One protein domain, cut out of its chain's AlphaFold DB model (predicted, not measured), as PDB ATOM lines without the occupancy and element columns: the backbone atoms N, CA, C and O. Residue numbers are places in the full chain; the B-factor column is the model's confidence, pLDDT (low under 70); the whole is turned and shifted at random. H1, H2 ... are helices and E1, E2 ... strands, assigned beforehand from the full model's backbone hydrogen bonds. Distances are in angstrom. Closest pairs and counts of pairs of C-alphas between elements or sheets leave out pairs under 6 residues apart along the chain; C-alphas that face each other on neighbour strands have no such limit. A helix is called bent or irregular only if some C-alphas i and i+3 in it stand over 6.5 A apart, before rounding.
ATOM      1  N   ASN A  12     258.495 259.644 228.334       84.25
ATOM      2  CA  ASN A  12     257.409 258.775 228.810       84.25
ATOM      3  C   ASN A  12     256.640 258.092 227.666       84.25
ATOM      4  O   ASN A  12     255.418 257.917 227.742       84.25
ATOM      5  N   ILE A  13     257.344 257.793 226.575       89.19
ATOM      6  CA  ILE A  13     256.799 257.109 225.404       89.19
ATOM      7  C   ILE A  13     257.695 255.914 225.087       89.19
ATOM      8  O   ILE A  13     258.905 256.057 224.902       89.19
ATOM      9  N   ILE A  14     257.089 254.734 225.021       91.19
ATOM     10  CA  ILE A  14     257.767 253.488 224.681       91.19
ATOM     11  C   ILE A  14     257.638 253.280 223.177       91.19
ATOM     12  O   ILE A  14     256.543 253.313 222.618       91.19
ATOM     13  N   PHE A  15     258.772 253.054 222.526       90.62
ATOM     14  CA  PHE A  15     258.853 252.810 221.096       90.62
ATOM     15  C   PHE A  15     259.339 251.389 220.852       90.62
ATOM     16  O   PHE A  15     260.499 251.079 221.122       90.62
ATOM     17  N   ASN A  16     258.470 250.538 220.313       90.62
ATOM     18  CA  ASN A  16     258.862 249.199 219.896       90.62
ATOM     19  C   ASN A  16     259.221 249.233 218.412       90.62
ATOM     20  O   ASN A  16     258.372 249.480 217.555       90.62
ATOM     21  N   GLU A  17     260.498 249.025 218.105       89.25
ATOM     22  CA  GLU A  17     261.023 249.155 216.747       89.25
ATOM     23  C   GLU A  17     261.046 247.827 215.991       89.25
ATOM     24  O   GLU A  17     261.190 246.753 216.573       89.25
ATOM     25  N   GLY A  18     260.955 247.914 214.667       81.50
ATOM     26  CA  GLY A  18     261.111 246.784 213.763       81.50
ATOM     27  C   GLY A  18     261.768 247.192 212.449       81.50
ATOM     28  O   GLY A  18     262.041 248.368 212.193       81.50
ATOM     29  N   ALA A  19     262.009 246.194 211.605       76.38
ATOM     30  CA  ALA A  19     262.527 246.371 210.258       76.38
ATOM     31  C   ALA A  19     261.457 245.952 209.243       76.38
ATOM     32  O   ALA A  19     260.980 244.815 209.267       76.38
ATOM     33  N   PHE A  20     261.095 246.865 208.345       71.38
ATOM     34  CA  PHE A  20     260.250 246.579 207.194       71.38
ATOM     35  C   PHE A  20     261.136 246.405 205.965       71.38
ATOM     36  O   PHE A  20     261.940 247.280 205.648       71.38
ATOM     37  N   LYS A  21     260.999 245.276 205.268       72.75
ATOM     38  CA  LYS A  21     261.682 245.056 203.994       72.75
ATOM     39  C   LYS A  21     260.718 245.397 202.869       72.75
ATOM     40  O   LYS A  21     259.738 244.680 202.668       72.75
ATOM     41  N   ASN A  22     261.003 246.471 202.139       59.06
ATOM     42  CA  ASN A  22     260.232 246.814 200.957       59.06
ATOM     43  C   ASN A  22     260.414 245.706 199.908       59.06
ATOM     44  O   ASN A  22     261.533 245.330 199.551       59.06
ATOM     45  N   GLN A  23     259.298 245.133 199.459       55.88
ATOM     46  CA  GLN A  23     259.298 243.995 198.541       55.88
ATOM     47  C   GLN A  23     259.759 244.376 197.128       55.88
ATOM     48  O   GLN A  23     260.205 243.505 196.386       55.88
ATOM     49  N   SER A  24     259.660 245.657 196.758       43.69
ATOM     50  CA  SER A  24     259.933 246.131 195.396       43.69
ATOM     51  C   SER A  24     261.417 246.380 195.103       43.69
ATOM     52  O   SER A  24     261.873 246.088 194.004       43.69
ATOM     53  N   ASP A  25     262.177 246.877 196.077       45.22
ATOM     54  CA  ASP A  25     263.585 247.267 195.919       45.22
ATOM     55  C   ASP A  25     264.524 246.571 196.927       45.22
ATOM     56  O   ASP A  25     265.744 246.697 196.839       45.22
ATOM     57  N   GLY A  26     263.973 245.804 197.875       55.81
ATOM     58  CA  GLY A  26     264.729 245.076 198.892       55.81
ATOM     59  C   GLY A  26     265.280 245.946 200.024       55.81
ATOM     60  O   GLY A  26     265.949 245.401 200.910       55.81
ATOM     61  N   ASN A  27     264.989 247.250 200.028       65.88
ATOM     62  CA  ASN A  27     265.479 248.184 201.035       65.88
ATOM     63  C   ASN A  27     264.849 247.914 202.406       65.88
ATOM     64  O   ASN A  27     263.658 247.612 202.526       65.88
ATOM     65  N   ILE A  28     265.666 248.036 203.456       71.06
ATOM     66  CA  ILE A  28     265.223 247.901 204.844       71.06
ATOM     67  C   ILE A  28     264.923 249.290 205.395       71.06
ATOM     68  O   ILE A  28     265.811 250.135 205.492       71.06
ATOM     69  N   ILE A  29     263.676 249.497 205.797       70.12
ATOM     70  CA  ILE A  29     263.197 250.719 206.431       70.12
ATOM     71  C   ILE A  29     262.991 250.423 207.917       70.12
ATOM     72  O   ILE A  29     262.296 249.474 208.288       70.12
ATOM     73  N   LEU A  30     263.609 251.227 208.784       71.94
ATOM     74  CA  LEU A  30     263.374 251.162 210.225       71.94
ATOM     75  C   LEU A  30     262.041 251.831 210.553       71.94
ATOM     76  O   LEU A  30     261.819 252.985 210.198       71.94
ATOM     77  N   ILE A  31     261.179 251.124 211.279       80.31
ATOM     78  CA  ILE A  31     259.807 251.554 211.580       80.31
ATOM     79  C   ILE A  31     259.451 251.291 213.043       80.31
ATOM     80  O   ILE A  31     260.174 250.573 213.741       80.31
ATOM     81  N   PHE A  32     258.336 251.850 213.509       87.25
ATOM     82  CA  PHE A  32     257.730 251.417 214.766       87.25
ATOM     83  C   PHE A  32     256.721 250.301 214.495       87.25
ATOM     84  O   PHE A  32     255.915 250.399 213.571       87.25
ATOM     85  N   LEU A  33     256.794 249.228 215.282       86.88
ATOM     86  CA  LEU A  33     255.789 248.164 215.334       86.88
ATOM     87  C   LEU A  33     254.608 248.597 216.194       86.88
ATOM     88  O   LEU A  33     253.460 248.324 215.853       86.88
ATOM     89  N   ASN A  34     254.892 249.291 217.295       90.56
ATOM     90  CA  ASN A  34     253.902 250.036 218.049       90.56
ATOM     91  C   ASN A  34     254.563 251.170 218.854       90.56
ATOM     92  O   ASN A  34     255.788 251.218 219.010       90.56
ATOM     93  N   ILE A  35     253.731 252.087 219.339       92.69
ATOM     94  CA  ILE A  35     254.109 253.184 220.230       92.69
ATOM     95  C   ILE A  35     253.155 253.155 221.419       92.69
ATOM     96  O   ILE A  35     251.940 253.164 221.224       92.69
ATOM     97  N   GLU A  36     253.683 253.149 222.636       93.38
ATOM     98  CA  GLU A  36     252.877 253.097 223.856       93.38
ATOM     99  C   GLU A  36     253.114 254.343 224.702       93.38
ATOM    100  O   GLU A  36     254.252 254.761 224.931       93.38
ATOM    101  N   PHE A  37     252.034 254.958 225.172       92.88
ATOM    102  CA  PHE A  37     252.111 256.132 226.034       92.88
ATOM    103  C   PHE A  37     250.863 256.261 226.899       92.88
ATOM    104  O   PHE A  37     249.774 255.843 226.524       92.88
ATOM    105  N   GLN A  38     251.012 256.894 228.058       88.38
ATOM    106  CA  GLN A  38     249.878 257.227 228.916       88.38
ATOM    107  C   GLN A  38     249.214 258.534 228.447       88.38
ATOM    108  O   GLN A  38     249.924 259.513 228.212       88.38
ATOM    109  N   ASN A  39     247.893 258.580 228.291       80.25
ATOM    110  CA  ASN A  39     247.175 259.815 227.957       80.25
ATOM    111  C   ASN A  39     247.035 260.749 229.178       80.25
ATOM    112  O   ASN A  39     247.441 260.405 230.289       80.25
ATOM    113  N   ASP A  40     246.421 261.919 228.978       75.06
ATOM    114  CA  ASP A  40     246.194 262.914 230.042       75.06
ATOM    115  C   ASP A  40     245.273 262.410 231.174       75.06
ATOM    116  O   ASP A  40     245.258 262.980 232.264       75.06
ATOM    117  N   PHE A  41     244.516 261.336 230.932       77.94
ATOM    118  CA  PHE A  41     243.593 260.713 231.886       77.94
ATOM    119  C   PHE A  41     244.204 259.526 232.641       77.94
ATOM    120  O   PHE A  41     243.569 258.976 233.536       77.94
ATOM    121  N   GLY A  42     245.440 259.144 232.317       79.81
ATOM    122  CA  GLY A  42     246.123 258.023 232.945       79.81
ATOM    123  C   GLY A  42     245.948 256.674 232.235       79.81
ATOM    124  O   GLY A  42     246.532 255.693 232.695       79.81
ATOM    125  N   ASP A  43     245.221 256.606 231.118       85.31
ATOM    126  CA  ASP A  43     245.054 255.368 230.349       85.31
ATOM    127  C   ASP A  43     246.271 255.096 229.466       85.31
ATOM    128  O   ASP A  43     246.843 256.012 228.869       85.31
ATOM    129  N   ILE A  44     246.640 253.822 229.327       90.88
ATOM    130  CA  ILE A  44     247.680 253.392 228.387       90.88
ATOM    131  C   ILE A  44     247.072 253.325 226.983       90.88
ATOM    132  O   ILE A  44     246.185 252.516 226.717       90.88
ATOM    133  N   ILE A  45     247.575 254.163 226.078       91.94
ATOM    134  CA  ILE A  45     247.274 254.127 224.649       91.94
ATOM    135  C   ILE A  45     248.383 253.364 223.932       91.94
ATOM    136  O   ILE A  45     249.567 253.641 224.124       91.94
ATOM    137  N   ILE A  46     247.977 252.444 223.057       91.25
ATOM    138  CA  ILE A  46     248.860 251.730 222.137       91.25
ATOM    139  C   ILE A  46     248.508 252.171 220.718       91.25
ATOM    140  O   ILE A  46     247.355 252.086 220.291       91.25
ATOM    141  N   ILE A  47     249.507 252.647 219.986       91.06
ATOM    142  CA  ILE A  47     249.439 252.909 218.551       91.06
ATOM    143  C   ILE A  47     250.117 251.739 217.842       91.06
ATOM    144  O   ILE A  47     251.346 251.711 217.780       91.06
ATOM    145  N   PRO A  48     249.364 250.759 217.332       89.00
ATOM    146  CA  PRO A  48     249.932 249.683 216.537       89.00
ATOM    147  C   PRO A  48     250.276 250.163 215.122       89.00
ATOM    148  O   PRO A  48     249.597 251.015 214.547       89.00
ATOM    149  N   ASN A  49     251.308 249.569 214.526       87.06
ATOM    150  CA  ASN A  49     251.512 249.634 213.088       87.06
ATOM    151  C   ASN A  49     250.569 248.644 212.414       87.06
ATOM    152  O   ASN A  49     250.789 247.429 212.425       87.06
ATOM    153  N   LEU A  50     249.525 249.199 211.810       85.75
ATOM    154  CA  LEU A  50     248.433 248.433 211.237       85.75
ATOM    155  C   LEU A  50     248.887 247.436 210.163       85.75
ATOM    156  O   LEU A  50     248.277 246.384 210.047       85.75
ATOM    157  N   VAL A  51     249.995 247.673 209.448       82.31
ATOM    158  CA  VAL A  51     250.516 246.736 208.426       82.31
ATOM    159  C   VAL A  51     250.811 245.342 208.999       82.31
ATOM    160  O   VAL A  51     250.714 244.347 208.285       82.31
ATOM    161  N   TYR A  52     251.136 245.250 210.290       82.69
ATOM    162  CA  TYR A  52     251.441 243.982 210.963       82.69
ATOM    163  C   TYR A  52     250.242 243.370 211.686       82.69
ATOM    164  O   TYR A  52     250.343 242.268 212.233       82.69
ATOM    165  N   GLU A  53     249.101 244.055 211.713       84.62
ATOM    166  CA  GLU A  53     247.920 243.523 212.365       84.62
ATOM    167  C   GLU A  53     247.267 242.427 211.528       84.62
ATOM    168  O   GLU A  53     247.071 242.539 210.318       84.62
ATOM    169  N   LYS A  54     246.835 241.360 212.208       84.50
ATOM    170  CA  LYS A  54     246.162 240.226 211.566       84.50
ATOM    171  C   LYS A  54     244.929 240.657 210.771       84.50
ATOM    172  O   LYS A  54     244.682 240.112 209.700       84.50
ATOM    173  N   ILE A  55     244.161 241.617 211.292       81.12
ATOM    174  CA  ILE A  55     242.974 242.147 210.612       81.12
ATOM    175  C   ILE A  55     243.381 242.809 209.294       81.12
ATOM    176  O   ILE A  55     242.773 242.530 208.268       81.12
ATOM    177  N   PHE A  56     244.437 243.619 209.298       83.19
ATOM    178  CA  PHE A  56     244.936 244.285 208.096       83.19
ATOM    179  C   PHE A  56     245.426 243.292 207.045       83.19
ATOM    180  O   PHE A  56     244.983 243.360 205.901       83.19
ATOM    181  N   LEU A  57     246.250 242.316 207.427       84.50
ATOM    182  CA  LEU A  57     246.728 241.286 206.498       84.50
ATOM    183  C   LEU A  57     245.568 240.497 205.867       84.50
ATOM    184  O   LEU A  57     245.549 240.268 204.660       84.50
ATOM    185  N   GLN A  58     244.549 240.152 206.661       88.88
ATOM    186  CA  GLN A  58     243.340 239.489 206.159       88.88
ATOM    187  C   GLN A  58     242.561 240.348 205.158       88.88
ATOM    188  O   GLN A  58     242.004 239.822 204.196       88.88
ATOM    189  N   LEU A  59     242.478 241.656 205.398       85.50
ATOM    190  CA  LEU A  59     241.777 242.593 204.528       85.50
ATOM    191  C   LEU A  59     242.525 242.782 203.202       85.50
ATOM    192  O   LEU A  59     241.885 242.715 202.157       85.50
ATOM    193  N   SER A  60     243.854 242.915 203.231       83.44
ATOM    194  CA  SER A  60     244.693 242.977 202.021       83.44
ATOM    195  C   SER A  60     244.518 241.734 201.144       83.44
ATOM    196  O   SER A  60     244.209 241.845 199.958       83.44
ATOM    197  N   GLU A  61     244.558 240.532 201.731       86.69
ATOM    198  CA  GLU A  61     244.311 239.297 200.975       86.69
ATOM    199  C   GLU A  61     242.932 239.272 200.300       86.69
ATOM    200  O   GLU A  61     242.780 238.717 199.211       86.69
ATOM    201  N   LYS A  62     241.907 239.840 200.945       88.62
ATOM    202  CA  LYS A  62     240.563 239.921 200.363       88.62
ATOM    203  C   LYS A  62     240.498 240.884 199.181       88.62
ATOM    204  O   LYS A  62     239.756 240.592 198.246       88.62
ATOM    205  N   ILE A  63     241.247 241.990 199.223       82.50
ATOM    206  CA  ILE A  63     241.386 242.930 198.098       82.50
ATOM    207  C   ILE A  63     242.028 242.207 196.913       82.50
ATOM    208  O   ILE A  63     241.477 242.220 195.821       82.50
ATOM    209  N   GLN A  64     243.131 241.489 197.146       80.94
ATOM    210  CA  GLN A  64     243.852 240.747 196.102       80.94
ATOM    211  C   GLN A  64     243.032 239.606 195.477       80.94
ATOM    212  O   GLN A  64     243.271 239.223 194.335       80.94
ATOM    213  N   LYS A  65     242.088 239.036 196.230       85.44
ATOM    214  CA  LYS A  65     241.188 237.962 195.779       85.44
ATOM    215  C   LYS A  65     239.861 238.484 195.208       85.44
ATOM    216  O   LYS A  65     238.989 237.667 194.931       85.44
ATOM    217  N   ASP A  66     239.680 239.803 195.096       80.44
ATOM    218  CA  ASP A  66     238.443 240.460 194.645       80.44
ATOM    219  C   ASP A  66     237.171 240.041 195.417       80.44
ATOM    220  O   ASP A  66     236.063 240.026 194.885       80.44
ATOM    221  N   ILE A  67     237.309 239.725 196.710       87.44
ATOM    222  CA  ILE A  67     236.190 239.359 197.607       87.44
ATOM    223  C   ILE A  67     235.964 240.393 198.720       87.44
ATOM    224  O   ILE A  67     235.301 240.111 199.723       87.44
ATOM    225  N   PHE A  68     236.561 241.574 198.588       87.25
ATOM    226  CA  PHE A  68     236.489 242.630 199.587       87.25
ATOM    227  C   PHE A  68     235.103 243.291 199.610       87.25
ATOM    228  O   PHE A  68     234.568 243.693 198.579       87.25
ATOM    229  N   THR A  69     234.506 243.421 200.798       87.69
ATOM    230  CA  THR A  69     233.127 243.920 200.961       87.69
ATOM    231  C   THR A  69     233.057 245.319 201.581       87.69
ATOM    232  O   THR A  69     234.005 245.800 202.195       87.69
ATOM    233  N   ASN A  70     231.889 245.965 201.526       86.56
ATOM    234  CA  ASN A  70     231.668 247.254 202.205       86.56
ATOM    235  C   ASN A  70     231.826 247.141 203.730       86.56
ATOM    236  O   ASN A  70     232.267 248.079 204.388       86.56
ATOM    237  N   GLN A  71     231.484 245.991 204.319       91.50
ATOM    238  CA  GLN A  71     231.687 245.772 205.751       91.50
ATOM    239  C   GLN A  71     233.178 245.652 206.090       91.50
ATOM    240  O   GLN A  71     233.613 246.156 207.126       91.50
ATOM    241  N   ASP A  72     233.958 245.013 205.216       89.12
ATOM    242  CA  ASP A  72     235.417 244.978 205.315       89.12
ATOM    243  C   ASP A  72     236.001 246.396 205.204       89.12
ATOM    244  O   ASP A  72     236.855 246.771 206.011       89.12
ATOM    245  N   PHE A  73     235.461 247.224 204.298       88.81
ATOM    246  CA  PHE A  73     235.837 248.633 204.179       88.81
ATOM    247  C   PHE A  73     235.581 249.419 205.470       88.81
ATOM    248  O   PHE A  73     236.482 250.083 205.970       88.81
ATOM    249  N   HIS A  74     234.387 249.311 206.057       89.31
ATOM    250  CA  HIS A  74     234.068 250.019 207.300       89.31
ATOM    251  C   HIS A  74     234.988 249.626 208.463       89.31
ATOM    252  O   HIS A  74     235.357 250.477 209.270       89.31
ATOM    253  N   ARG A  75     235.395 248.353 208.548       89.25
ATOM    254  CA  ARG A  75     236.363 247.893 209.558       89.25
ATOM    255  C   ARG A  75     237.742 248.514 209.345       89.25
ATOM    256  O   ARG A  75     238.372 248.940 210.314       89.25
ATOM    257  N   LEU A  76     238.192 248.578 208.093       87.88
ATOM    258  CA  LEU A  76     239.450 249.222 207.730       87.88
ATOM    259  C   LEU A  76     239.422 250.715 208.068       87.88
ATOM    260  O   LEU A  76     240.303 251.205 208.770       87.88
ATOM    261  N   GLN A  77     238.372 251.409 207.625       89.06
ATOM    262  CA  GLN A  77     238.167 252.833 207.862       89.06
ATOM    263  C   GLN A  77     238.224 253.160 209.359       89.06
ATOM    264  O   GLN A  77     238.997 254.026 209.761       89.06
ATOM    265  N   LEU A  78     237.481 252.420 210.188       90.62
ATOM    266  CA  LEU A  78     237.470 252.617 211.640       90.62
ATOM    267  C   LEU A  78     238.864 252.428 212.256       90.62
ATOM    268  O   LEU A  78     239.258 253.164 213.158       90.62
ATOM    269  N   SER A  79     239.636 251.460 211.760       90.00
ATOM    270  CA  SER A  79     240.996 251.214 212.247       90.00
ATOM    271  C   SER A  79     241.941 252.369 211.894       90.00
ATOM    272  O   SER A  79     242.712 252.819 212.740       90.00
ATOM    273  N   CYS A  80     241.835 252.911 210.676       89.56
ATOM    274  CA  CYS A  80     242.585 254.092 210.243       89.56
ATOM    275  C   CYS A  80     242.179 255.370 211.002       89.56
ATOM    276  O   CYS A  80     243.036 256.191 211.341       89.56
ATOM    277  N   GLU A  81     240.890 255.550 211.295       91.25
ATOM    278  CA  GLU A  81     240.373 256.663 212.105       91.25
ATOM    279  C   GLU A  81     240.873 256.586 213.555       91.25
ATOM    280  O   GLU A  81     241.322 257.592 214.117       91.25
ATOM    281  N   ASN A  82     240.880 255.386 214.142       91.06
ATOM    282  CA  ASN A  82     241.436 255.147 215.473       91.06
ATOM    283  C   ASN A  82     242.945 255.409 215.515       91.06
ATOM    284  O   ASN A  82     243.419 256.100 216.418       91.06
ATOM    285  N   LEU A  83     243.696 254.932 214.517       90.56
ATOM    286  CA  LEU A  83     245.122 255.238 214.381       90.56
ATOM    287  C   LEU A  83     245.356 256.750 214.330       90.56
ATOM    288  O   LEU A  83     246.173 257.273 215.084       90.56
ATOM    289  N   THR A  84     244.603 257.454 213.481       91.50
ATOM    290  CA  THR A  84     244.692 258.913 213.342       91.50
ATOM    291  C   THR A  84     244.438 259.610 214.676       91.50
ATOM    292  O   THR A  84     245.206 260.481 215.080       91.50
ATOM    293  N   THR A  85     243.398 259.189 215.394       92.00
ATOM    294  CA  THR A  85     243.036 259.736 216.706       92.00
ATOM    295  C   THR A  85     244.142 259.515 217.740       92.00
ATOM    296  O   THR A  85     244.527 260.449 218.445       92.00
ATOM    297  N   ASN A  86     244.716 258.314 217.796       92.25
ATOM    298  CA  ASN A  86     245.780 257.997 218.747       92.25
ATOM    299  C   ASN A  86     247.083 258.747 218.431       92.25
ATOM    300  O   ASN A  86     247.736 259.249 219.345       92.25
ATOM    301  N   ILE A  87     247.429 258.901 217.148       91.75
ATOM    302  CA  ILE A  87     248.555 259.735 216.699       91.75
ATOM    303  C   ILE A  87     248.348 261.200 217.106       91.75
ATOM    304  O   ILE A  87     249.269 261.846 217.604       91.75
ATOM    305  N   ILE A  88     247.131 261.727 216.959       90.44
ATOM    306  CA  ILE A  88     246.787 263.081 217.409       90.44
ATOM    307  C   ILE A  88     246.991 263.223 218.922       90.44
ATOM    308  O   ILE A  88     247.562 264.222 219.366       90.44
ATOM    309  N   PHE A  89     246.569 262.241 219.724       91.12
ATOM    310  CA  PHE A  89     246.812 262.258 221.169       91.12
ATOM    311  C   PHE A  89     248.301 262.231 221.512       91.12
ATOM    312  O   PHE A  89     248.737 263.022 222.349       91.12
ATOM    313  N   LEU A  90     249.083 261.395 220.825       91.88
ATOM    314  CA  LEU A  90     250.534 261.351 220.982       91.88
ATOM    315  C   LEU A  90     251.143 262.738 220.751       91.88
ATOM    316  O   LEU A  90     251.839 263.253 221.622       91.88
ATOM    317  N   PHE A  91     250.829 263.378 219.620       91.06
ATOM    318  CA  PHE A  91     251.385 264.689 219.287       91.06
ATOM    319  C   PHE A  91     250.883 265.818 220.184       91.06
ATOM    320  O   PHE A  91     251.641 266.745 220.442       91.06
ATOM    321  N   ARG A  92     249.659 265.754 220.722       88.38
ATOM    322  CA  ARG A  92     249.197 266.736 221.725       88.38
ATOM    323  C   ARG A  92     250.011 266.662 223.011       88.38
ATOM    324  O   ARG A  92     250.332 267.705 223.572       88.38
ATOM    325  N   LYS A  93     250.393 265.453 223.432       86.88
ATOM    326  CA  LYS A  93     251.199 265.232 224.638       86.88
ATOM    327  C   LYS A  93     252.606 265.835 224.530       86.88
ATOM    328  O   LYS A  93     253.146 266.312 225.524       86.88
ATOM    329  N   ILE A  94     253.198 265.822 223.335       86.50
ATOM    330  CA  ILE A  94     254.606 266.213 223.115       86.50
ATOM    331  C   ILE A  94     254.794 267.507 222.315       86.50
ATOM    332  O   ILE A  94     255.900 268.041 222.266       86.50
ATOM    333  N   GLY A  95     253.742 268.011 221.666       77.75
ATOM    334  CA  GLY A  95     253.829 269.043 220.630       77.75
ATOM    335  C   GLY A  95     254.434 270.357 221.110       77.75
ATOM    336  O   GLY A  95     255.179 270.985 220.372       77.75
ATOM    337  N   THR A  96     254.207 270.733 222.370       73.94
ATOM    338  CA  THR A  96     254.796 271.940 222.981       73.94
ATOM    339  C   THR A  96     256.292 271.811 223.280       73.94
ATOM    340  O   THR A  96     256.969 272.819 223.480       73.94
ATOM    341  N   LYS A  97     256.817 270.580 223.325       79.62
ATOM    342  CA  LYS A  97     258.225 270.264 223.602       79.62
ATOM    343  C   LYS A  97     259.021 269.971 222.321       79.62
ATOM    344  O   LYS A  97     260.245 270.125 222.306       79.62
ATOM    345  N   LEU A  98     258.335 269.595 221.237       80.31
ATOM    346  CA  LEU A  98     258.906 269.417 219.901       80.31
ATOM    347  C   LEU A  98     259.309 270.771 219.303       80.31
ATOM    348  O   LEU A  98     258.471 271.612 219.015       80.31
ATOM    349  N   ASN A  99     260.610 270.967 219.090       67.31
ATOM    350  CA  ASN A  99     261.160 272.221 218.557       67.31
ATOM    351  C   ASN A  99     262.013 272.027 217.293       67.31
ATOM    352  O   ASN A  99     262.668 272.967 216.845       67.31
ATOM    353  N   ASN A 100     262.087 270.808 216.748       66.44
ATOM    354  CA  ASN A 100     262.967 270.505 215.625       66.44
ATOM    355  C   ASN A 100     262.315 269.526 214.646       66.44
ATOM    356  O   ASN A 100     261.872 268.454 215.043       66.44
ATOM    357  N   GLN A 101     262.338 269.892 213.365       59.56
ATOM    358  CA  GLN A 101     261.942 269.045 212.240       59.56
ATOM    359  C   GLN A 101     262.849 267.829 212.029       59.56
ATOM    360  O   GLN A 101     262.419 266.876 211.406       59.56
ATOM    361  N   ARG A 102     264.089 267.846 212.532       63.75
ATOM    362  CA  ARG A 102     265.068 266.753 212.367       63.75
ATOM    363  C   ARG A 102     265.097 265.775 213.544       63.75
ATOM    364  O   ARG A 102     266.156 265.253 213.891       63.75
ATOM    365  N   ASP A 103     263.975 265.609 214.232       78.44
ATOM    366  CA  ASP A 103     263.863 264.614 215.291       78.44
ATOM    367  C   ASP A 103     263.659 263.227 214.660       78.44
ATOM    368  O   ASP A 103     262.655 262.968 214.002       78.44
ATOM    369  N   GLY A 104     264.615 262.315 214.861       80.69
ATOM    370  CA  GLY A 104     264.571 260.996 214.226       80.69
ATOM    371  C   GLY A 104     263.362 260.141 214.631       80.69
ATOM    372  O   GLY A 104     262.939 259.289 213.851       80.69
ATOM    373  N   LYS A 105     262.771 260.363 215.819       86.62
ATOM    374  CA  LYS A 105     261.530 259.683 216.226       86.62
ATOM    375  C   LYS A 105     260.328 260.303 215.524       86.62
ATOM    376  O   LYS A 105     259.477 259.552 215.057       86.62
ATOM    377  N   PHE A 106     260.285 261.633 215.398       87.50
ATOM    378  CA  PHE A 106     259.274 262.321 214.589       87.50
ATOM    379  C   PHE A 106     259.254 261.759 213.161       87.50
ATOM    380  O   PHE A 106     258.226 261.239 212.729       87.50
ATOM    381  N   ASP A 107     260.403 261.749 212.481       80.06
ATOM    382  CA  ASP A 107     260.526 261.249 211.105       80.06
ATOM    383  C   ASP A 107     260.075 259.787 210.982       80.06
ATOM    384  O   ASP A 107     259.352 259.408 210.058       80.06
ATOM    385  N   LYS A 108     260.441 258.948 211.956       83.69
ATOM    386  CA  LYS A 108     260.070 257.530 211.971       83.69
ATOM    387  C   LYS A 108     258.578 257.296 212.233       83.69
ATOM    388  O   LYS A 108     258.016 256.353 211.672       83.69
ATOM    389  N   ILE A 109     257.912 258.151 213.015       88.31
ATOM    390  CA  ILE A 109     256.444 258.139 213.150       88.31
ATOM    391  C   ILE A 109     255.801 258.482 211.805       88.31
ATOM    392  O   ILE A 109     254.913 257.756 211.363       88.31
ATOM    393  N   ILE A 110     256.270 259.532 211.125       86.88
ATOM    394  CA  ILE A 110     255.731 259.932 209.817       86.88
ATOM    395  C   ILE A 110     255.893 258.816 208.780       86.88
ATOM    396  O   ILE A 110     254.921 258.469 208.112       86.88
ATOM    397  N   ASN A 111     257.065 258.178 208.714       79.38
ATOM    398  CA  ASN A 111     257.294 257.021 207.841       79.38
ATOM    399  C   ASN A 111     256.380 255.834 208.190       79.38
ATOM    400  O   ASN A 111     255.924 255.111 207.309       79.38
ATOM    401  N   THR A 112     256.087 255.632 209.478       84.44
ATOM    402  CA  THR A 112     255.163 254.581 209.926       84.44
ATOM    403  C   THR A 112     253.732 254.864 209.456       84.44
ATOM    404  O   THR A 112     253.055 253.950 208.992       84.44
ATOM    405  N   ILE A 113     253.282 256.123 209.516       87.50
ATOM    406  CA  ILE A 113     251.970 256.543 208.995       87.50
ATOM    407  C   ILE A 113     251.905 256.330 207.475       87.50
ATOM    408  O   ILE A 113     250.937 255.749 206.988       87.50
ATOM    409  N   ASP A 114     252.935 256.756 206.738       82.06
ATOM    410  CA  ASP A 114     253.012 256.584 205.281       82.06
ATOM    411  C   ASP A 114     252.877 255.110 204.870       82.06
ATOM    412  O   ASP A 114     252.019 254.763 204.059       82.06
ATOM    413  N   LEU A 115     253.628 254.211 205.513       79.44
ATOM    414  CA  LEU A 115     253.572 252.775 205.217       79.44
ATOM    415  C   LEU A 115     252.183 252.158 205.410       79.44
ATOM    416  O   LEU A 115     251.793 251.284 204.628       79.44
ATOM    417  N   VAL A 116     251.441 252.610 206.426       83.38
ATOM    418  CA  VAL A 116     250.077 252.140 206.700       83.38
ATOM    419  C   VAL A 116     249.108 252.594 205.610       83.38
ATOM    420  O   VAL A 116     248.373 251.772 205.062       83.38
ATOM    421  N   PHE A 117     249.086 253.889 205.295       84.12
ATOM    422  CA  PHE A 117     248.080 254.449 204.392       84.12
ATOM    423  C   PHE A 117     248.395 254.198 202.913       84.12
ATOM    424  O   PHE A 117     247.503 253.810 202.155       84.12
ATOM    425  N   SER A 118     249.648 254.394 202.497       74.44
ATOM    426  CA  SER A 118     250.038 254.383 201.083       74.44
ATOM    427  C   SER A 118     249.939 252.996 200.454       74.44
ATOM    428  O   SER A 118     249.462 252.866 199.328       74.44
ATOM    429  N   SER A 119     250.307 251.942 201.187       72.81
ATOM    430  CA  SER A 119     250.249 250.567 200.669       72.81
ATOM    431  C   SER A 119     248.810 250.138 200.355       72.81
ATOM    432  O   SER A 119     248.529 249.663 199.257       72.81
ATOM    433  N   PHE A 120     247.872 250.373 201.276       70.38
ATOM    434  CA  PHE A 120     246.474 249.961 201.103       70.38
ATOM    435  C   PHE A 120     245.729 250.792 200.070       70.38
ATOM    436  O   PHE A 120     244.982 250.249 199.256       70.38
ATOM    437  N   GLY A 121     245.932 252.111 200.079       68.94
ATOM    438  CA  GLY A 121     245.325 252.966 199.069       68.94
ATOM    439  C   GLY A 121     245.769 252.579 197.652       68.94
ATOM    440  O   GLY A 121     244.968 252.647 196.722       68.94
ATOM    441  N   LEU A 122     247.018 252.126 197.487       68.38
ATOM    442  CA  LEU A 122     247.541 251.634 196.214       68.38
ATOM    443  C   LEU A 122     246.955 250.269 195.821       68.38
ATOM    444  O   LEU A 122     246.661 250.063 194.646       68.38
ATOM    445  N   GLU A 123     246.754 249.351 196.772       71.44
ATOM    446  CA  GLU A 123     246.094 248.062 196.504       71.44
ATOM    447  C   GLU A 123     244.665 248.258 195.988       71.44
ATOM    448  O   GLU A 123     244.323 247.733 194.932       71.44
ATOM    449  N   PHE A 124     243.858 249.094 196.652       70.19
ATOM    450  CA  PHE A 124     242.508 249.411 196.170       70.19
ATOM    451  C   PHE A 124     242.509 250.069 194.797       70.19
ATOM    452  O   PHE A 124     241.660 249.756 193.966       70.19
ATOM    453  N   TYR A 125     243.452 250.977 194.553       65.50
ATOM    454  CA  TYR A 125     243.585 251.612 193.249       65.50
ATOM    455  C   TYR A 125     243.853 250.582 192.142       65.50
ATOM    456  O   TYR A 125     243.190 250.604 191.104       65.50
ATOM    457  N   ARG A 126     244.774 249.640 192.387       64.56
ATOM    458  CA  ARG A 126     245.142 248.576 191.439       64.56
ATOM    459  C   ARG A 126     244.030 247.554 191.208       64.56
ATOM    460  O   ARG A 126     243.931 247.032 190.103       64.56
ATOM    461  N   SER A 127     243.175 247.306 192.199       67.06
ATOM    462  CA  SER A 127     242.011 246.414 192.071       67.06
ATOM    463  C   SER A 127     240.846 247.011 191.257       67.06
ATOM    464  O   SER A 127     239.824 246.354 191.069       67.06
ATOM    465  N   GLY A 128     240.974 248.241 190.741       59.50
ATOM    466  CA  GLY A 128     240.076 248.798 189.726       59.50
ATOM    467  C   GLY A 128     238.948 249.700 190.245       59.50
ATOM    468  O   GLY A 128     238.819 250.003 191.432       59.50
ATOM    469  N   GLY A 129     238.113 250.166 189.307       57.91
ATOM    470  CA  GLY A 129     237.223 251.316 189.511       57.91
ATOM    471  C   GLY A 129     236.168 251.190 190.612       57.91
ATOM    472  O   GLY A 129     235.752 252.205 191.171       57.91
ATOM    473  N   PHE A 130     235.769 249.966 190.974       62.09
ATOM    474  CA  PHE A 130     234.813 249.730 192.064       62.09
ATOM    475  C   PHE A 130     235.345 250.211 193.426       62.09
ATOM    476  O   PHE A 130     234.570 250.654 194.272       62.09
ATOM    477  N   TYR A 131     236.666 250.192 193.623       69.62
ATOM    478  CA  TYR A 131     237.306 250.544 194.889       69.62
ATOM    479  C   TYR A 131     237.818 251.989 194.959       69.62
ATOM    480  O   TYR A 131     238.372 252.399 195.981       69.62
ATOM    481  N   TYR A 132     237.605 252.801 193.921       70.94
ATOM    482  CA  TYR A 132     238.094 254.185 193.889       70.94
ATOM    483  C   TYR A 132     237.542 255.051 195.025       70.94
ATOM    484  O   TYR A 132     238.296 255.823 195.611       70.94
ATOM    485  N   LEU A 133     236.272 254.873 195.409       74.88
ATOM    486  CA  LEU A 133     235.686 255.573 196.562       74.88
ATOM    487  C   LEU A 133     236.357 255.186 197.893       74.88
ATOM    488  O   LEU A 133     236.491 256.012 198.798       74.88
ATOM    489  N   TYR A 134     236.800 253.933 198.017       82.25
ATOM    490  CA  TYR A 134     237.487 253.437 199.213       82.25
ATOM    491  C   TYR A 134     238.906 253.983 199.287       82.25
ATOM    492  O   TYR A 134     239.310 254.502 200.330       82.25
ATOM    493  N   ALA A 135     239.619 253.970 198.160       79.12
ATOM    494  CA  ALA A 135     240.921 254.608 198.041       79.12
ATOM    495  C   ALA A 135     240.836 256.122 198.339       79.12
ATOM    496  O   ALA A 135     241.647 256.639 199.106       79.12
ATOM    497  N   GLU A 136     239.820 256.829 197.820       82.31
ATOM    498  CA  GLU A 136     239.609 258.273 198.049       82.31
ATOM    499  C   GLU A 136     239.468 258.585 199.540       82.31
ATOM    500  O   GLU A 136     240.110 259.500 200.066       82.31
ATOM    501  N   THR A 137     238.655 257.790 200.232       85.56
ATOM    502  CA  THR A 137     238.409 257.939 201.667       85.56
ATOM    503  C   THR A 137     239.686 257.710 202.476       85.56
ATOM    504  O   THR A 137     240.009 258.518 203.347       85.56
ATOM    505  N   LEU A 138     240.458 256.661 202.165       85.50
ATOM    506  CA  LEU A 138     241.713 256.357 202.862       85.50
ATOM    507  C   LEU A 138     242.761 257.459 202.684       85.50
ATOM    508  O   LEU A 138     243.353 257.898 203.669       85.50
ATOM    509  N   TYR A 139     242.959 257.963 201.464       86.31
ATOM    510  CA  TYR A 139     243.908 259.055 201.235       86.31
ATOM    511  C   TYR A 139     243.436 260.390 201.821       86.31
ATOM    512  O   TYR A 139     244.257 261.215 202.225       86.31
ATOM    513  N   THR A 140     242.123 260.594 201.938       87.69
ATOM    514  CA  THR A 140     241.565 261.747 202.656       87.69
ATOM    515  C   THR A 140     241.838 261.651 204.160       87.69
ATOM    516  O   THR A 140     242.248 262.644 204.765       87.69
ATOM    517  N   LEU A 141     241.683 260.465 204.762       89.44
ATOM    518  CA  LEU A 141     242.059 260.211 206.158       89.44
ATOM    519  C   LEU A 141     243.562 260.406 206.380       89.44
ATOM    520  O   LEU A 141     243.949 261.085 207.330       89.44
ATOM    521  N   TYR A 142     244.396 259.901 205.465       90.75
ATOM    522  CA  TYR A 142     245.843 260.095 205.516       90.75
ATOM    523  C   TYR A 142     246.206 261.588 205.530       90.75
ATOM    524  O   TYR A 142     246.915 262.065 206.419       90.75
ATOM    525  N   LEU A 143     245.646 262.362 204.595       88.31
ATOM    526  CA  LEU A 143     245.882 263.801 204.512       88.31
ATOM    527  C   LEU A 143     245.389 264.549 205.762       88.31
ATOM    528  O   LEU A 143     246.044 265.491 206.212       88.31
ATOM    529  N   SER A 144     244.251 264.136 206.324       89.88
ATOM    530  CA  SER A 144     243.705 264.693 207.567       89.88
ATOM    531  C   SER A 144     244.650 264.463 208.749       89.88
ATOM    532  O   SER A 144     244.969 265.407 209.473       89.88
ATOM    533  N   CYS A 145     245.172 263.239 208.886       92.25
ATOM    534  CA  CYS A 145     246.135 262.880 209.923       92.25
ATOM    535  C   CYS A 145     247.375 263.785 209.866       92.25
ATOM    536  O   CYS A 145     247.706 264.436 210.858       92.25
ATOM    537  N   LEU A 146     247.999 263.920 208.690       90.44
ATOM    538  CA  LEU A 146     249.183 264.769 208.515       90.44
ATOM    539  C   LEU A 146     248.908 266.246 208.837       90.44
ATOM    540  O   LEU A 146     249.727 266.898 209.479       90.44
ATOM    541  N   ARG A 147     247.749 266.783 208.432       89.44
ATOM    542  CA  ARG A 147     247.371 268.182 208.707       89.44
ATOM    543  C   ARG A 147     247.191 268.465 210.195       89.44
ATOM    544  O   ARG A 147     247.592 269.533 210.655       89.44
ATOM    545  N   GLU A 148     246.601 267.540 210.947       90.94
ATOM    546  CA  GLU A 148     246.455 267.714 212.394       90.94
ATOM    547  C   GLU A 148     247.809 267.640 213.112       90.94
ATOM    548  O   GLU A 148     248.046 268.441 214.017       90.94
ATOM    549  N   ILE A 149     248.737 266.781 212.666       90.12
ATOM    550  CA  ILE A 149     250.114 266.762 213.190       90.12
ATOM    551  C   ILE A 149     250.779 268.129 213.002       90.12
ATOM    552  O   ILE A 149     251.301 268.681 213.973       90.12
ATOM    553  N   GLU A 150     250.715 268.720 211.799       87.94
ATOM    554  CA  GLU A 150     251.286 270.058 211.563       87.94
ATOM    555  C   GLU A 150     250.665 271.117 212.459       87.94
ATOM    556  O   GLU A 150     251.358 271.970 213.004       87.94
ATOM    557  N   LYS A 151     249.343 271.077 212.604       88.50
ATOM    558  CA  LYS A 151     248.602 272.053 213.396       88.50
ATOM    559  C   LYS A 151     248.983 271.994 214.874       88.50
ATOM    560  O   LYS A 151     249.046 273.036 215.518       88.50
ATOM    561  N   ILE A 152     249.218 270.797 215.408       89.38
ATOM    562  CA  ILE A 152     249.567 270.585 216.818       89.38
ATOM    563  C   ILE A 152     251.024 270.951 217.091       89.38
ATOM    564  O   ILE A 152     251.329 271.567 218.108       89.38
ATOM    565  N   THR A 153     251.924 270.544 216.201       86.25
ATOM    566  CA  THR A 153     253.372 270.648 216.423       86.25
ATOM    567  C   THR A 153     253.979 271.926 215.849       86.25
ATOM    568  O   THR A 153     255.096 272.287 216.200       86.25
ATOM    569  N   GLY A 154     253.289 272.595 214.921       82.69
ATOM    570  CA  GLY A 154     253.854 273.665 214.094       82.69
ATOM    571  C   GLY A 154     254.919 273.184 213.098       82.69
ATOM    572  O   GLY A 154     255.413 273.980 212.300       82.69
ATOM    573  N   ILE A 155     255.267 271.894 213.124       82.69
ATOM    574  CA  ILE A 155     256.254 271.264 212.255       82.69
ATOM    575  C   ILE A 155     255.570 270.874 210.948       82.69
ATOM    576  O   ILE A 155     254.539 270.211 210.954       82.69
ATOM    577  N   ARG A 156     256.157 271.261 209.812       78.56
ATOM    578  CA  ARG A 156     255.644 270.854 208.499       78.56
ATOM    579  C   ARG A 156     255.963 269.396 208.206       78.56
ATOM    580  O   ARG A 156     257.061 268.941 208.531       78.56
ATOM    581  N   VAL A 157     255.024 268.716 207.551       78.88
ATOM    582  CA  VAL A 157     255.148 267.331 207.085       78.88
ATOM    583  C   VAL A 157     254.812 267.213 205.606       78.88
ATOM    584  O   VAL A 157     253.888 267.856 205.104       78.88
TER     585      VAL A 157
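Overview. This is residues 12 to 157 of the 455 residues of an uncharacterized protein of marine sediment metagenome (UniProt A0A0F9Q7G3). Three long helices, H2, H3 and H4, stand side by side in an up-and-down bundle, and a small sheet of three strands covers one side of it, over H2 and H3, with H4 on the side away from the sheet. A short helix, H1, packs on residues 120 to 124 of H3. The printed part has 146 residues with three named strands and then four named helices, in the order E1 E2 E3 H1 H2 H3 H4; the sheet runs E1, E2, E3, antiparallel throughout, and the class is mixed, helices and strands. The whole is compact, with a radius of gyration of the C-alphas of 15.7 A and spans of 46 by 34 by 27 A.

Arrangement. E1, residues 13 to 21, E2, residues 28 to 38, and E3, residues 44 to 48, form a meander, each strand the antiparallel neighbour of the one before. In the hairpin of E1 and E2, N 14 and O 36 are 2.8 A apart, within hydrogen-bond range; in that of E2 and E3, N 45 and O 37 are 2.8 A apart, also within range. H2, residues 70 to 94, and H3, residues 104 to 126, are on the same face of the sheet, as two layers, helices on one face of a sheet. H2 has a height over the sheet of 8.0 A and runs slantwise to the strands, at 53 degrees to E3 on the local plane; the closest C-alphas of E3 and H2, those of Ile 47 and Asn 86, are 6.3 A apart. H3 has a height over the sheet of 8.7 A and runs across the strands, at 69 degrees to E2 on the local plane; the closest C-alphas of E2 and H3, those of Ile 31 and Thr 112, are 5.8 A apart. H4, residues 129 to 153, is not on the sheet. It touches H2 at a shallow tilt of 9 degrees, the same way, with the closest C-alphas, Thr 84 and Cys 145, 5.4 A apart. With its residues 131 to 142 alone it touches H3, its partner in a helical hairpin, at a shallow tilt of 14 degrees, opposite ways; the closest C-alphas, Gly 121 and Ala 135, are 4.8 A apart. H1, residues 54 to 64, touches H3 at Ile 63 and Phe 124, the closest C-alphas, 6.9 A apart, and only just touches H2, with 3 pairs of C-alphas within 8 A, the closest being Leu 59 and Asp 72 at 6.8 A. In H1 and H2 every O i to N i+4 pair is within hydrogen-bond range, against 17 of 19 in H3 and 19 of 21 in H4.

Along the chain. E1 begins at C-alpha 13, (256.799, 257.109, 225.404), and is 25.1 A long; E2 is 30.0 A, E3 12.6 A and H1 15.6 A. H2 is 36.4 A, H3 32.4 A and H4 36.9 A, ending at C-alpha 153, (253.372, 270.648, 216.423). H4 is irregular: C-alphas 130 and 133 are 7.4 A apart.

Size, cuts and confidence. The C-alphas of Ile 67 and Asn 99, the two farthest apart, are 46.3 A apart. The printed part has no cut, and no link is long. The mean pLDDT of the printed part is 81.9; residues 22 to 27, 99 to 102, 121 to 122 and 125 to 131 are under 70.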